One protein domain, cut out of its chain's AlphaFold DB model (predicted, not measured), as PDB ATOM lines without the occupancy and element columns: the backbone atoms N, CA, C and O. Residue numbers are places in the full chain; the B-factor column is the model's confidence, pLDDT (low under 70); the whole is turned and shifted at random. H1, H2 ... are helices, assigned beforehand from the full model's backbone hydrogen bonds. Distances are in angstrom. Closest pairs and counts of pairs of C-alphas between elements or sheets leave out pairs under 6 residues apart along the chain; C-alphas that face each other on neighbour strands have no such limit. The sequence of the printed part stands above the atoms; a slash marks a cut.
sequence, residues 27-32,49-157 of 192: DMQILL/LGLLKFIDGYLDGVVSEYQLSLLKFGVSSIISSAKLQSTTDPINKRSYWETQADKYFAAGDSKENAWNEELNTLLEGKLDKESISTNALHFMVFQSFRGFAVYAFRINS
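AT A GLANCE: This is residues 27 to 32 and 49 to 157 of the 192 residues of an uncharacterized protein of Flavobacteriaceae bacterium (UniProt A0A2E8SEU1). What shape appears first? One long helix, H6, runs through the middle, and H2, H3, H4 and H5 pack on it at steep angles, H3 and H5 on opposite sides of its first part and H2 near its far end. The short H1 packs on H2 and H4. What is it made of? The printed part has 115 residues with six named helices, H1 to H6 in chain order, and no named strand: all helix. It is compact and rounded, with a radius of gyration of the C-alphas of 14.5 A and spans of 39 by 33 by 25 A.

HOW THE PARTS SIT: What does the first helix touch? H1, residues 27 to 32, touches H2, residues 51 to 62, with residues 51 to 52 of H2 alone, about perpendicular at 85 degrees; the closest C-alphas are those of Gln 29 and Leu 52, 6.3 A apart. H1 also touches residues 93 to 98 alone of H4, residues 90 to 105, at a steep tilt of 54 degrees, the same way; the closest C-alphas are those of Leu 31 and Trp 97, 6.0 A apart. Which helix is the hub? H6, residues 134 to 154, touches the five other helices. Its residues 134 to 141 touch residues 71 to 78 of H3, residues 65 to 85, opposite ways at a steep tilt of 69 degrees, only just short of about perpendicular; the closest C-alphas, of Gly 74 and Leu 137, are 5.1 A apart. Its residues 135 to 140 touch residues 115 to 119 of H5, residues 109 to 123, about perpendicular at 87 degrees, the closest C-alphas being those of Trp 115 and Ala 136, 4.5 A apart. Which helices stay apart, and how are the backbones? H3 and H5 are apart, and H2 is apart from H4 and H5. In H1, H2, H3, H4, H5 and H6 every O i to N i+4 pair is within hydrogen-bond range.

IN THESE COORDINATES: Where does the first helix begin? C-alpha 27 of H1 stands at (-10.424, 16.704, 56.948). How long are the helices? H3 measures 30.5 A and H6 30.1 A from first to last C-alpha, H4 22.1 A, H5 20.3 A and H2 15.6 A. Where does H6 run? It goes from C-alpha 134 at (-5.916, 30.701, 47.725) to C-alpha 154 at (-1.724, 1.310, 42.726).

THE WHOLE: Where is the cut? Residues 33 to 48 are not printed, and C-alphas 32 and 49 are 10.7 A apart across the cut. Are any links long? Of the links printed whole, none is long; the one from H5 to H6, 10 residues, is short. Where is confidence low? The mean pLDDT of the printed part is 93.7, and residues 87 to 88 and residue 90 are under 70.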
ATOM      1  N   ASP A  27     -10.153  16.011  58.208       94.25
ATOM      2  CA  ASP A  27     -10.424  16.704  56.948       94.25
ATOM      3  C   ASP A  27      -9.661  16.065  55.783       94.25
ATOM      4  O   ASP A  27     -10.230  15.824  54.721       94.25
ATOM      5  N   MET A  28      -8.398  15.698  56.013       96.88
ATOM      6  CA  MET A  28      -7.587  15.023  55.001       96.88
ATOM      7  C   MET A  28      -8.076  13.600  54.705       96.88
ATOM      8  O   MET A  28      -8.008  13.172  53.556       96.88
ATOM      9  N   GLN A  29      -8.614  12.882  55.697       97.12
ATOM     10  CA  GLN A  29      -9.258  11.586  55.471       97.12
ATOM     11  C   GLN A  29     -10.509  11.735  54.601       97.12
ATOM     12  O   GLN A  29     -10.656  11.006  53.625       97.12
ATOM     13  N   ILE A  30     -11.378  12.705  54.913       96.38
ATOM     14  CA  ILE A  30     -12.591  12.956  54.125       96.38
ATOM     15  C   ILE A  30     -12.226  13.334  52.687       96.38
ATOM     16  O   ILE A  30     -12.824  12.798  51.761       96.38
ATOM     17  N   LEU A  31     -11.225  14.198  52.486       97.38
ATOM     18  CA  LEU A  31     -10.734  14.541  51.150       97.38
ATOM     19  C   LEU A  31     -10.287  13.295  50.370       97.38
ATOM     20  O   LEU A  31     -10.659  13.130  49.212       97.38
ATOM     21  N   LEU A  32      -9.511  12.406  50.993       98.25
ATOM     22  CA  LEU A  32      -9.069  11.170  50.346       98.25
ATOM     23  C   LEU A  32     -10.237  10.234  50.015       98.25
ATOM     24  O   LEU A  32     -10.231   9.631  48.948       98.25
ATOM     25  N   LEU A  49      -8.164   1.138  52.737       96.88
ATOM     26  CA  LEU A  49      -6.779   0.867  52.356       96.88
ATOM     27  C   LEU A  49      -5.739   1.558  53.250       96.88
ATOM     28  O   LEU A  49      -4.538   1.346  53.070       96.88
ATOM     29  N   GLY A  50      -6.162   2.403  54.195       96.75
ATOM     30  CA  GLY A  50      -5.259   3.135  55.084       96.75
ATOM     31  C   GLY A  50      -4.363   4.152  54.367       96.75
ATOM     32  O   GLY A  50      -3.257   4.431  54.844       96.75
ATOM     33  N   LEU A  51      -4.818   4.722  53.242       97.69
ATOM     34  CA  LEU A  51      -3.984   5.569  52.377       97.69
ATOM     35  C   LEU A  51      -3.467   6.823  53.088       97.69
ATOM     36  O   LEU A  51      -2.326   7.209  52.860       97.69
ATOM     37  N   LEU A  52      -4.240   7.429  54.001       97.50
ATOM     38  CA  LEU A  52      -3.795   8.611  54.755       97.50
ATOM     39  C   LEU A  52      -2.483   8.351  55.509       97.50
ATOM     40  O   LEU A  52      -1.579   9.183  55.489       97.50
ATOM     41  N   LYS A  53      -2.370   7.182  56.154       96.19
ATOM     42  CA  LYS A  53      -1.177   6.803  56.926       96.19
ATOM     43  C   LYS A  53       0.020   6.567  56.015       96.19
ATOM     44  O   LYS A  53       1.130   6.973  56.343       96.19
ATOM     45  N   PHE A  54      -0.217   5.918  54.875       96.56
ATOM     46  CA  PHE A  54       0.816   5.715  53.868       96.56
ATOM     47  C   PHE A  54       1.334   7.055  53.337       96.56
ATOM     48  O   PHE A  54       2.538   7.287  53.338       96.56
ATOM     49  N   ILE A  55       0.427   7.951  52.939       97.75
ATOM     50  CA  ILE A  55       0.766   9.265  52.385       97.75
ATOM     51  C   ILE A  55       1.539  10.096  53.412       97.75
ATOM     52  O   ILE A  55       2.560  10.674  53.064       97.75
ATOM     53  N   ASP A  56       1.113  10.112  54.678       97.81
ATOM     54  CA  ASP A  56       1.834  10.804  55.754       97.81
ATOM     55  C   ASP A  56       3.291  10.324  55.888       97.81
ATOM     56  O   ASP A  56       4.212  11.140  55.929       97.81
ATOM     57  N   GLY A  57       3.510   9.004  55.882       96.56
ATOM     58  CA  GLY A  57       4.848   8.418  55.945       96.56
ATOM     59  C   GLY A  57       5.678   8.636  54.675       96.56
ATOM     60  O   GLY A  57       6.879   8.877  54.765       96.56
ATOM     61  N   TYR A  58       5.050   8.582  53.499       95.81
ATOM     62  CA  TYR A  58       5.702   8.833  52.211       95.81
ATOM     63  C   TYR A  58       6.184  10.283  52.102       95.81
ATOM     64  O   TYR A  58       7.323  10.532  51.711       95.81
ATOM     65  N   LEU A  59       5.342  11.239  52.498       96.56
ATOM     66  CA  LEU A  59       5.691  12.658  52.509       96.56
ATOM     67  C   LEU A  59       6.869  12.949  53.447       96.56
ATOM     68  O   LEU A  59       7.733  13.741  53.093       96.56
ATOM     69  N   ASP A  60       6.928  12.293  54.607       95.00
ATOM     70  CA  ASP A  60       8.045  12.412  55.553       95.00
ATOM     71  C   ASP A  60       9.358  11.811  55.023       95.00
ATOM     72  O   ASP A  60      10.428  12.367  55.252       95.00
ATOM     73  N   GLY A  61       9.286  10.671  54.327       93.38
ATOM     74  CA  GLY A  61      10.473   9.899  53.950       93.38
ATOM     75  C   GLY A  61      11.027  10.154  52.547       93.38
ATOM     76  O   GLY A  61      12.176   9.797  52.293       93.38
ATOM     77  N   VAL A  62      10.229  10.705  51.627       93.62
ATOM     78  CA  VAL A  62      10.565  10.734  50.187       93.62
ATOM     79  C   VAL A  62      10.555  12.142  49.593       93.62
ATOM     80  O   VAL A  62      11.345  12.436  48.696       93.62
ATOM     81  N   VAL A  63       9.672  13.025  50.059       91.88
ATOM     82  CA  VAL A  63       9.495  14.352  49.453       91.88
ATOM     83  C   VAL A  63      10.538  15.342  49.973       91.88
ATOM     84  O   VAL A  63      10.855  15.372  51.159       91.88
ATOM     85  N   SER A  64      11.069  16.183  49.079       91.62
ATOM     86  CA  SER A  64      12.072  17.193  49.441       91.62
ATOM     87  C   SER A  64      11.529  18.235  50.428       91.62
ATOM     88  O   SER A  64      10.355  18.600  50.374       91.62
ATOM     89  N   GLU A  65      12.391  18.787  51.289       91.81
ATOM     90  CA  GLU A  65      11.985  19.754  52.325       91.81
ATOM     91  C   GLU A  65      11.255  20.983  51.764       91.81
ATOM     92  O   GLU A  65      10.265  21.440  52.340       91.81
ATOM     93  N   TYR A  66      11.709  21.502  50.618       88.00
ATOM     94  CA  TYR A  66      11.083  22.650  49.961       88.00
ATOM     95  C   TYR A  66       9.650  22.332  49.508       88.00
ATOM     96  O   TYR A  66       8.712  23.055  49.858       88.00
ATOM     97  N   GLN A  67       9.459  21.212  48.802       91.12
ATOM     98  CA  GLN A  67       8.131  20.755  48.380       91.12
ATOM     99  C   GLN A  67       7.237  20.457  49.589       91.12
ATOM    100  O   GLN A  67       6.060  20.814  49.596       91.12
ATOM    101  N   LEU A  68       7.804  19.864  50.644       94.06
ATOM    102  CA  LEU A  68       7.097  19.556  51.881       94.06
ATOM    103  C   LEU A  68       6.592  20.825  52.577       94.06
ATOM    104  O   LEU A  68       5.454  20.863  53.043       94.06
ATOM    105  N   SER A  69       7.418  21.873  52.638       93.50
ATOM    106  CA  SER A  69       7.050  23.171  53.210       93.50
ATOM    107  C   SER A  69       5.904  23.823  52.435       93.50
ATOM    108  O   SER A  69       4.931  24.281  53.041       93.50
ATOM    109  N   LEU A  70       5.982  23.828  51.101       93.81
ATOM    110  CA  LEU A  70       4.921  24.369  50.254       93.81
ATOM    111  C   LEU A  70       3.612  23.582  50.419       93.81
ATOM    112  O   LEU A  70       2.549  24.176  50.605       93.81
ATOM    113  N   LEU A  71       3.684  22.251  50.447       96.12
ATOM    114  CA  LEU A  71       2.511  21.406  50.652       96.12
ATOM    115  C   LEU A  71       1.896  21.609  52.045       96.12
ATOM    116  O   LEU A  71       0.677  21.719  52.152       96.12
ATOM    117  N   LYS A  72       2.702  21.738  53.111       96.44
ATOM    118  CA  LYS A  72       2.220  22.071  54.471       96.44
ATOM    119  C   LYS A  72       1.472  23.401  54.501       96.44
ATOM    120  O   LYS A  72       0.439  23.517  55.169       96.44
ATOM    121  N   PHE A  73       1.978  24.397  53.777       96.00
ATOM    122  CA  PHE A  73       1.331  25.699  53.653       96.00
ATOM    123  C   PHE A  73      -0.013  25.590  52.918       96.00
ATOM    124  O   PHE A  73      -1.033  26.044  53.438       96.00
ATOM    125  N   GLY A  74      -0.048  24.886  51.781       96.81
ATOM    126  CA  GLY A  74      -1.284  24.607  51.044       96.81
ATOM    127  C   GLY A  74      -2.324  23.851  51.880       96.81
ATOM    128  O   GLY A  74      -3.478  24.273  51.956       96.81
ATOM    129  N   VAL A  75      -1.920  22.777  52.569       97.88
ATOM    130  CA  VAL A  75      -2.796  21.982  53.454       97.88
ATOM    131  C   VAL A  75      -3.361  22.843  54.589       97.88
ATOM    132  O   VAL A  75      -4.539  22.751  54.930       97.88
ATOM    133  N   SER A  76      -2.558  23.738  55.159       96.50
ATOM    134  CA  SER A  76      -3.037  24.663  56.191       96.50
ATOM    135  C   SER A  76      -4.046  25.677  55.636       96.50
ATOM    136  O   SER A  76      -5.036  25.984  56.305       96.50
ATOM    137  N   SER A  77      -3.831  26.155  54.406       96.31
ATOM    138  CA  SER A  77      -4.719  27.092  53.704       96.31
ATOM    139  C   SER A  77      -6.093  26.477  53.413       96.31
ATOM    140  O   SER A  77      -7.125  27.043  53.792       96.31
ATOM    141  N   ILE A  78      -6.123  25.260  52.856       96.25
ATOM    142  CA  ILE A  78      -7.383  24.583  52.523       96.25
ATOM    143  C   ILE A  78      -8.189  24.203  53.763       96.25
ATOM    144  O   ILE A  78      -9.402  24.389  53.793       96.25
ATOM    145  N   ILE A  79      -7.525  23.773  54.836       94.94
ATOM    146  CA  ILE A  79      -8.199  23.443  56.096       94.94
ATOM    147  C   ILE A  79      -8.747  24.698  56.774       94.94
ATOM    148  O   ILE A  79      -9.821  24.661  57.373       94.94
ATOM    149  N   SER A  80      -8.042  25.825  56.676       94.19
ATOM    150  CA  SER A  80      -8.552  27.106  57.175       94.19
ATOM    151  C   SER A  80      -9.796  27.539  56.397       94.19
ATOM    152  O   SER A  80     -10.799  27.906  57.005       94.19
ATOM    153  N   SER A  81      -9.777  27.398  55.070       93.75
ATOM    154  CA  SER A  81     -10.938  27.670  54.215       93.75
ATOM    155  C   SER A  81     -12.124  26.750  54.522       93.75
ATOM    156  O   SER A  81     -13.256  27.226  54.606       93.75
ATOM    157  N   ALA A  82     -11.870  25.462  54.770       92.12
ATOM    158  CA  ALA A  82     -12.889  24.495  55.167       92.12
ATOM    159  C   ALA A  82     -13.544  24.871  56.499       92.12
ATOM    160  O   ALA A  82     -14.769  24.870  56.612       92.12
ATOM    161  N   LYS A  83     -12.756  25.267  57.503       89.00
ATOM    162  CA  LYS A  83     -13.266  25.683  58.821       89.00
ATOM    163  C   LYS A  83     -14.147  26.930  58.772       89.00
ATOM    164  O   LYS A  83     -15.030  27.066  59.608       89.00
ATOM    165  N   LEU A  84     -13.908  27.835  57.823       87.94
ATOM    166  CA  LEU A  84     -14.718  29.045  57.657       87.94
ATOM    167  C   LEU A  84     -16.078  28.771  57.000       87.94
ATOM    168  O   LEU A  84     -16.991  29.579  57.153       87.94
ATOM    169  N   GLN A  85     -16.209  27.669  56.257       82.25
ATOM    170  CA  GLN A  85     -17.380  27.394  55.414       82.25
ATOM    171  C   GLN A  85     -18.167  26.143  55.823       82.25
ATOM    172  O   GLN A  85     -19.312  25.988  55.407       82.25
ATOM    173  N   SER A  86     -17.587  25.256  56.633       76.19
ATOM    174  CA  SER A  86     -18.243  24.032  57.101       76.19
ATOM    175  C   SER A  86     -18.719  24.148  58.548       76.19
ATOM    176  O   SER A  86     -18.075  24.767  59.397       76.19
ATOM    177  N   THR A  87     -19.863  23.527  58.844       69.50
ATOM    178  CA  THR A  87     -20.333  23.353  60.222       69.50
ATOM    179  C   THR A  87     -19.634  22.155  60.882       69.50
ATOM    180  O   THR A  87     -18.871  21.419  60.255       69.50
ATOM    181  N   THR A  88     -19.879  21.924  62.174       69.19
ATOM    182  CA  THR A  88     -19.349  20.748  62.891       69.19
ATOM    183  C   THR A  88     -19.972  19.416  62.448       69.19
ATOM    184  O   THR A  88     -19.483  18.368  62.864       69.19
ATOM    185  N   ASP A  89     -21.004  19.443  61.602       72.19
ATOM    186  CA  ASP A  89     -21.708  18.264  61.094       72.19
ATOM    187  C   ASP A  89     -20.867  17.514  60.029       72.19
ATOM    188  O   ASP A  89     -20.473  18.125  59.029       72.19
ATOM    189  N   PRO A  90     -20.592  16.201  60.198       68.94
ATOM    190  CA  PRO A  90     -19.831  15.401  59.234       68.94
ATOM    191  C   PRO A  90     -20.398  15.386  57.806       68.94
ATOM    192  O   PRO A  90     -19.615  15.371  56.855       68.94
ATOM    193  N   ILE A  91     -21.724  15.408  57.637       71.56
ATOM    194  CA  ILE A  91     -22.374  15.393  56.314       71.56
ATOM    195  C   ILE A  91     -22.069  16.704  55.586       71.56
ATOM    196  O   ILE A  91     -21.623  16.696  54.438       71.56
ATOM    197  N   ASN A  92     -22.209  17.830  56.286       78.19
ATOM    198  CA  ASN A  92     -21.895  19.147  55.728       78.19
ATOM    199  C   ASN A  92     -20.399  19.293  55.421       78.19
ATOM    200  O   ASN A  92     -20.031  19.947  54.446       78.19
ATOM    201  N   LYS A  93     -19.528  18.653  56.212       86.19
ATOM    202  CA  LYS A  93     -18.089  18.606  55.919       86.19
ATOM    203  C   LYS A  93     -17.783  17.828  54.647       86.19
ATOM    204  O   LYS A  93     -17.049  18.341  53.810       86.19
ATOM    205  N   ARG A  94     -18.331  16.621  54.472       91.88
ATOM    206  CA  ARG A  94     -18.131  15.844  53.237       91.88
ATOM    207  C   ARG A  94     -18.618  16.615  52.010       91.88
ATOM    208  O   ARG A  94     -17.849  16.767  51.069       91.88
ATOM    209  N   SER A  95     -19.821  17.183  52.071       92.88
ATOM    210  CA  SER A  95     -20.388  17.969  50.968       92.88
ATOM    211  C   SER A  95     -19.525  19.185  50.594       92.88
ATOM    212  O   SER A  95     -19.369  19.500  49.411       92.88
ATOM    213  N   TYR A  96     -18.890  19.838  51.578       94.00
ATOM    214  CA  TYR A  96     -17.900  20.884  51.311       94.00
ATOM    215  C   TYR A  96     -16.724  20.353  50.478       94.00
ATOM    216  O   TYR A  96     -16.364  20.962  49.469       94.00
ATOM    217  N   TRP A  97     -16.136  19.222  50.881       96.44
ATOM    218  CA  TRP A  97     -14.994  18.619  50.188       96.44
ATOM    219  C   TRP A  97     -15.352  18.135  48.779       96.44
ATOM    220  O   TRP A  97     -14.558  18.351  47.869       96.44
ATOM    221  N   GLU A  98     -16.546  17.577  48.578       96.38
ATOM    222  CA  GLU A  98     -17.084  17.212  47.256       96.38
ATOM    223  C   GLU A  98     -17.227  18.444  46.353       96.38
ATOM    224  O   GLU A  98     -16.688  18.475  45.252       96.38
ATOM    225  N   THR A  99     -17.826  19.523  46.866       96.19
ATOM    226  CA  THR A  99     -17.967  20.787  46.120       96.19
ATOM    227  C   THR A  99     -16.609  21.376  45.726       96.19
ATOM    228  O   THR A  99     -16.443  21.937  44.641       96.19
ATOM    229  N   GLN A 100     -15.614  21.294  46.616       96.88
ATOM    230  CA  GLN A 100     -14.262  21.740  46.290       96.88
ATOM    231  C   GLN A 100     -13.587  20.804  45.277       96.88
ATOM    232  O   GLN A 100     -12.940  21.304  44.359       96.88
ATOM    233  N   ALA A 101     -13.758  19.487  45.396       97.06
ATOM    234  CA  ALA A 101     -13.238  18.521  44.431       97.06
ATOM    235  C   ALA A 101     -13.775  18.810  43.023       97.06
ATOM    236  O   ALA A 101     -12.976  18.949  42.100       97.06
ATOM    237  N   ASP A 102     -15.083  19.036  42.874       96.81
ATOM    238  CA  ASP A 102     -15.691  19.432  41.598       96.81
ATOM    239  C   ASP A 102     -15.055  20.712  41.045       96.81
ATOM    240  O   ASP A 102     -14.690  20.792  39.871       96.81
ATOM    241  N   LYS A 103     -14.852  21.718  41.902       96.94
ATOM    242  CA  LYS A 103     -14.261  22.999  41.501       96.94
ATOM    243  C   LYS A 103     -12.843  22.859  40.938       96.94
ATOM    244  O   LYS A 103     -12.524  23.577  39.988       96.94
ATOM    245  N   TYR A 104     -11.984  22.042  41.552       97.62
ATOM    246  CA  TYR A 104     -10.566  21.958  41.171       97.62
ATOM    247  C   TYR A 104     -10.262  20.821  40.192       97.62
ATOM    248  O   TYR A 104      -9.342  20.977  39.399       97.62
ATOM    249  N   PHE A 105     -11.021  19.720  40.202       96.75
ATOM    250  CA  PHE A 105     -10.831  18.608  39.262       96.75
ATOM    251  C   PHE A 105     -11.565  18.785  37.934       96.75
ATOM    252  O   PHE A 105     -11.129  18.208  36.943       96.75
ATOM    253  N   ALA A 106     -12.656  19.555  37.901       95.62
ATOM    254  CA  ALA A 106     -13.388  19.877  36.673       95.62
ATOM    255  C   ALA A 106     -13.131  21.321  36.202       95.62
ATOM    256  O   ALA A 106     -13.952  21.919  35.497       95.62
ATOM    257  N   ALA A 107     -12.013  21.921  36.621       95.50
ATOM    258  CA  ALA A 107     -11.608  23.227  36.129       95.50
ATOM    259  C   ALA A 107     -11.286  23.149  34.625       95.50
ATOM    260  O   ALA A 107     -10.731  22.175  34.141       95.50
ATOM    261  N   GLY A 108     -11.666  24.178  33.862       95.31
ATOM    262  CA  GLY A 108     -11.276  24.270  32.452       95.31
ATOM    263  C   GLY A 108      -9.870  24.849  32.288       95.31
ATOM    264  O   GLY A 108      -9.416  25.604  33.155       95.31
ATOM    265  N   ASP A 109      -9.249  24.597  31.132       95.50
ATOM    266  CA  ASP A 109      -7.862  24.962  30.794       95.50
ATOM    267  C   ASP A 109      -7.477  26.389  31.200       95.50
ATOM    268  O   ASP A 109      -6.403  26.622  31.740       95.50
ATOM    269  N   SER A 110      -8.365  27.371  30.997       96.25
ATOM    270  CA  SER A 110      -8.083  28.767  31.355       96.25
ATOM    271  C   SER A 110      -7.816  28.970  32.852       96.25
ATOM    272  O   SER A 110      -6.927  29.743  33.203       96.25
ATOM    273  N   LYS A 111      -8.572  28.304  33.737       97.12
ATOM    274  CA  LYS A 111      -8.376  28.408  35.191       97.12
ATOM    275  C   LYS A 111      -7.155  27.611  35.628       97.12
ATOM    276  O   LYS A 111      -6.364  28.121  36.415       97.12
ATOM    277  N   GLU A 112      -7.002  26.398  35.101       96.75
ATOM    278  CA  GLU A 112      -5.853  25.549  35.413       96.75
ATOM    279  C   GLU A 112      -4.539  26.214  35.008       96.75
ATOM    280  O   GLU A 112      -3.618  26.278  35.817       96.75
ATOM    281  N   ASN A 113      -4.466  26.787  33.805       97.56
ATOM    282  CA  ASN A 113      -3.281  27.502  33.334       97.56
ATOM    283  C   ASN A 113      -2.959  28.702  34.225       97.56
ATOM    284  O   ASN A 113      -1.812  28.849  34.630       97.56
ATOM    285  N   ALA A 114      -3.958  29.499  34.618       97.81
ATOM    286  CA  ALA A 114      -3.737  30.629  35.519       97.81
ATOM    287  C   ALA A 114      -3.183  30.192  36.890       97.81
ATOM    288  O   ALA A 114      -2.249  30.803  37.408       97.81
ATOM    289  N   TRP A 115      -3.719  29.117  37.478       97.94
ATOM    290  CA  TRP A 115      -3.213  28.583  38.747       97.94
ATOM    291  C   TRP A 115      -1.815  27.976  38.605       97.94
ATOM    292  O   TRP A 115      -0.971  28.178  39.478       97.94
ATOM    293  N   ASN A 116      -1.548  27.268  37.507       97.06
ATOM    294  CA  ASN A 116      -0.234  26.700  37.213       97.06
ATOM    295  C   ASN A 116       0.824  27.783  36.972       97.06
ATOM    296  O   ASN A 116       1.937  27.656  37.467       97.06
ATOM    297  N   GLU A 117       0.498  28.859  36.257       96.94
ATOM    298  CA  GLU A 117       1.399  29.999  36.050       96.94
ATOM    299  C   GLU A 117       1.785  30.661  37.377       96.94
ATOM    300  O   GLU A 117       2.957  30.970  37.609       96.94
ATOM    301  N   GLU A 118       0.821  30.825  38.282       97.12
ATOM    302  CA  GLU A 118       1.069  31.379  39.608       97.12
ATOM    303  C   GLU A 118       1.971  30.467  40.455       97.12
ATOM    304  O   GLU A 118       2.942  30.929  41.060       97.12
ATOM    305  N   LEU A 119       1.709  29.155  40.434       95.88
ATOM    306  CA  LEU A 119       2.550  28.151  41.087       95.88
ATOM    307  C   LEU A 119       3.965  28.126  40.497       95.88
ATOM    308  O   LEU A 119       4.934  28.097  41.249       95.88
ATOM    309  N   ASN A 120       4.110  28.195  39.176       95.56
ATOM    310  CA  ASN A 120       5.416  28.244  38.518       95.56
ATOM    311  C   ASN A 120       6.193  29.501  38.919       95.56
ATOM    312  O   ASN A 120       7.370  29.414  39.253       95.56
ATOM    313  N   THR A 121       5.527  30.655  38.978       96.00
ATOM    314  CA  THR A 121       6.141  31.916  39.420       96.00
ATOM    315  C   THR A 121       6.652  31.819  40.866       96.00
ATOM    316  O   THR A 121       7.736  32.320  41.177       96.00
ATOM    317  N   LEU A 122       5.914  31.128  41.743       93.62
ATOM    318  CA  LEU A 122       6.339  30.815  43.111       93.62
ATOM    319  C   LEU A 122       7.560  29.880  43.140       93.62
ATOM    320  O   LEU A 122       8.517  30.146  43.866       93.62
ATOM    321  N   LEU A 123       7.556  28.811  42.340       91.25
ATOM    322  CA  LEU A 123       8.670  27.857  42.252       91.25
ATOM    323  C   LEU A 123       9.946  28.491  41.674       91.25
ATOM    324  O   LEU A 123      11.052  28.125  42.064       91.25
ATOM    325  N   GLU A 124       9.800  29.475  40.787       93.38
ATOM    326  CA  GLU A 124      10.897  30.285  40.245       93.38
ATOM    327  C   GLU A 124      11.427  31.338  41.236       93.38
ATOM    328  O   GLU A 124      12.392  32.040  40.926       93.38
ATOM    329  N   GLY A 125      10.807  31.483  42.413       91.81
ATOM    330  CA  GLY A 125      11.186  32.475  43.425       91.81
ATOM    331  C   GLY A 125      10.827  33.915  43.049       91.81
ATOM    332  O   GLY A 125      11.377  34.855  43.617       91.81
ATOM    333  N   LYS A 126       9.926  34.102  42.077       92.88
ATOM    334  CA  LYS A 126       9.433  35.415  41.629       92.88
ATOM    335  C   LYS A 126       8.159  35.853  42.359       92.88
ATOM    336  O   LYS A 126       7.722  36.988  42.185       92.88
ATOM    337  N   LEU A 127       7.564  34.956  43.142       91.62
ATOM    338  CA  LEU A 127       6.394  35.198  43.979       91.62
ATOM    339  C   LEU A 127       6.669  34.641  45.375       91.62
ATOM    340  O   LEU A 127       7.172  33.529  45.506       91.62
ATOM    341  N   ASP A 128       6.312  35.396  46.409       89.38
ATOM    342  CA  ASP A 128       6.375  34.908  47.785       89.38
ATOM    343  C   ASP A 128       5.186  33.989  48.084       89.38
ATOM    344  O   ASP A 128       4.068  34.218  47.610       89.38
ATOM    345  N   LYS A 129       5.388  32.966  48.924       83.81
ATOM    346  CA  LYS A 129       4.324  32.008  49.280       83.81
ATOM    347  C   LYS A 129       3.114  32.683  49.942       83.81
ATOM    348  O   LYS A 129       2.006  32.181  49.844       83.81
ATOM    349  N   GLU A 130       3.290  33.818  50.608       88.62
ATOM    350  CA  GLU A 130       2.198  34.594  51.207       88.62
ATOM    351  C   GLU A 130       1.367  35.359  50.167       88.62
ATOM    352  O   GLU A 130       0.253  35.780  50.470       88.62
ATOM    353  N   SER A 131       1.906  35.541  48.960       92.12
ATOM    354  CA  SER A 131       1.283  36.316  47.883       92.12
ATOM    355  C   SER A 131       0.532  35.449  46.871       92.12
ATOM    356  O   SER A 131      -0.238  35.990  46.082       92.12
ATOM    357  N   ILE A 132       0.731  34.125  46.891       94.94
ATOM    358  CA  ILE A 132      -0.005  33.206  46.020       94.94
ATOM    359  C   ILE A 132      -1.486  33.121  46.406       94.94
ATOM    360  O   ILE A 132      -1.865  33.091  47.581       94.94
ATOM    361  N   SER A 133      -2.343  33.049  45.397       96.50
ATOM    362  CA  SER A 133      -3.780  32.989  45.550       96.50
ATOM    363  C   SER A 133      -4.223  31.705  46.246       96.50
ATOM    364  O   SER A 133      -3.711  30.602  46.031       96.50
ATOM    365  N   THR A 134      -5.278  31.835  47.051       96.25
ATOM    366  CA  THR A 134      -5.916  30.701  47.725       96.25
ATOM    367  C   THR A 134      -6.362  29.622  46.736       96.25
ATOM    368  O   THR A 134      -6.255  28.436  47.034       96.25
ATOM    369  N   ASN A 135      -6.829  30.009  45.543       97.06
ATOM    370  CA  ASN A 135      -7.261  29.041  44.534       97.06
ATOM    371  C   ASN A 135      -6.087  28.233  43.974       97.06
ATOM    372  O   ASN A 135      -6.230  27.020  43.858       97.06
ATOM    373  N   ALA A 136      -4.946  28.865  43.678       97.50
ATOM    374  CA  ALA A 136      -3.767  28.152  43.195       97.50
ATOM    375  C   ALA A 136      -3.208  27.193  44.258       97.50
ATOM    376  O   ALA A 136      -2.896  26.043  43.953       97.50
ATOM    377  N   LEU A 137      -3.183  27.611  45.531       97.06
ATOM    378  CA  LEU A 137      -2.812  26.735  46.648       97.06
ATOM    379  C   LEU A 137      -3.750  25.536  46.791       97.06
ATOM    380  O   LEU A 137      -3.290  24.408  46.954       97.06
ATOM    381  N   HIS A 138      -5.062  25.763  46.756       97.56
ATOM    382  CA  HIS A 138      -6.030  24.677  46.875       97.56
ATOM    383  C   HIS A 138      -5.943  23.730  45.685       97.56
ATOM    384  O   HIS A 138      -5.900  22.521  45.891       97.56
ATOM    385  N   PHE A 139      -5.851  24.268  44.468       98.25
ATOM    386  CA  PHE A 139      -5.638  23.483  43.259       98.25
ATOM    387  C   PHE A 139      -4.401  22.591  43.403       98.25
ATOM    388  O   PHE A 139      -4.515  21.375  43.278       98.25
ATOM    389  N   MET A 140      -3.254  23.155  43.795       97.62
ATOM    390  CA  MET A 140      -2.030  22.391  44.056       97.62
ATOM    391  C   MET A 140      -2.263  21.248  45.053       97.62
ATOM    392  O   MET A 140      -1.814  20.127  44.810       97.62
ATOM    393  N   VAL A 141      -2.962  21.500  46.166       98.19
ATOM    394  CA  VAL A 141      -3.264  20.461  47.163       98.19
ATOM    395  C   VAL A 141      -4.156  19.374  46.568       98.19
ATOM    396  O   VAL A 141      -3.812  18.202  46.684       98.19
ATOM    397  N   PHE A 142      -5.254  19.721  45.895       98.31
ATOM    398  CA  PHE A 142      -6.147  18.739  45.270       98.31
ATOM    399  C   PHE A 142      -5.410  17.861  44.254       98.31
ATOM    400  O   PHE A 142      -5.502  16.634  44.332       98.31
ATOM    401  N   GLN A 143      -4.618  18.463  43.363       97.69
ATOM    402  CA  GLN A 143      -3.836  17.719  42.376       97.69
ATOM    403  C   GLN A 143      -2.788  16.819  43.043       97.69
ATOM    404  O   GLN A 143      -2.653  15.651  42.677       97.69
ATOM    405  N   SER A 144      -2.095  17.326  44.068       97.56
ATOM    406  CA  SER A 144      -1.094  16.555  44.815       97.56
ATOM    407  C   SER A 144      -1.724  15.350  45.511       97.56
ATOM    408  O   SER A 144      -1.247  14.229  45.365       97.56
ATOM    409  N   PHE A 145      -2.829  15.553  46.231       98.12
ATOM    410  CA  PHE A 145      -3.507  14.487  46.966       98.12
ATOM    411  C   PHE A 145      -4.184  13.474  46.052       98.12
ATOM    412  O   PHE A 145      -4.173  12.290  46.376       98.12
ATOM    413  N   ARG A 146      -4.683  13.893  44.884       98.00
ATOM    414  CA  ARG A 146      -5.109  12.962  43.833       98.00
ATOM    415  C   ARG A 146      -3.942  12.096  43.370       98.00
ATOM    416  O   ARG A 146      -4.076  10.877  43.332       98.00
ATOM    417  N   GLY A 147      -2.796  12.708  43.072       97.75
ATOM    418  CA  GLY A 147      -1.581  11.990  42.685       97.75
ATOM    419  C   GLY A 147      -1.134  10.985  43.747       97.75
ATOM    420  O   GLY A 147      -0.923   9.814  43.437       97.75
ATOM    421  N   PHE A 148      -1.065  11.406  45.012       97.88
ATOM    422  CA  PHE A 148      -0.679  10.534  46.120       97.88
ATOM    423  C   PHE A 148      -1.690   9.418  46.380       97.88
ATOM    424  O   PHE A 148      -1.271   8.289  46.619       97.88
ATOM    425  N   ALA A 149      -2.993   9.697  46.307       97.69
ATOM    426  CA  ALA A 149      -4.034   8.687  46.474       97.69
ATOM    427  C   ALA A 149      -3.953   7.621  45.377       97.69
ATOM    428  O   ALA A 149      -3.928   6.434  45.686       97.69
ATOM    429  N   VAL A 150      -3.839   8.036  44.110       96.00
ATOM    430  CA  VAL A 150      -3.693   7.114  42.973       96.00
ATOM    431  C   VAL A 150      -2.410   6.299  43.094       96.00
ATOM    432  O   VAL A 150      -2.443   5.082  42.920       96.00
ATOM    433  N   TYR A 151      -1.287   6.940  43.427       95.38
ATOM    434  CA  TYR A 151      -0.021   6.241  43.626       95.38
ATOM    435  C   TYR A 151      -0.137   5.197  44.739       95.38
ATOM    436  O   TYR A 151       0.096   4.016  44.491       95.38
ATOM    437  N   ALA A 152      -0.577   5.614  45.929       96.31
ATOM    438  CA  ALA A 152      -0.732   4.750  47.093       96.31
ATOM    439  C   ALA A 152      -1.711   3.595  46.837       96.31
ATOM    440  O   ALA A 152      -1.460   2.478  47.280       96.31
ATOM    441  N   PHE A 153      -2.792   3.839  46.091       95.81
ATOM    442  CA  PHE A 153      -3.742   2.815  45.661       95.81
ATOM    443  C   PHE A 153      -3.085   1.776  44.745       95.81
ATOM    444  O   PHE A 153      -3.192   0.580  45.003       95.81
ATOM    445  N   ARG A 154      -2.356   2.213  43.708       92.38
ATOM    446  CA  ARG A 154      -1.724   1.310  42.726       92.38
ATOM    447  C   ARG A 154      -0.656   0.406  43.338       92.38
ATOM    448  O   ARG A 154      -0.517  -0.735  42.907       92.38
ATOM    449  N   ILE A 155       0.084   0.901  44.329       92.50
ATOM    450  CA  ILE A 155       1.130   0.123  45.015       92.50
ATOM    451  C   ILE A 155       0.618  -0.608  46.263       92.50
ATOM    452  O   ILE A 155       1.391  -1.282  46.946       92.50
ATOM    453  N   ASN A 156      -0.669  -0.493  46.588       95.69
ATOM    454  CA  ASN A 156      -1.247  -1.206  47.714       95.69
ATOM    455  C   ASN A 156      -1.299  -2.714  47.419       95.69
ATOM    456  O   ASN A 156      -1.770  -3.141  46.363       95.69
ATOM    457  N   SER A 157      -0.847  -3.541  48.367       93.00
ATOM    458  CA  SER A 157      -0.770  -4.992  48.169       93.00
ATOM    459  C   SER A 157      -2.124  -5.655  47.940       93.00
ATOM    460  O   SER A 157      -2.199  -6.607  47.169       93.00
TER     461      SER A 157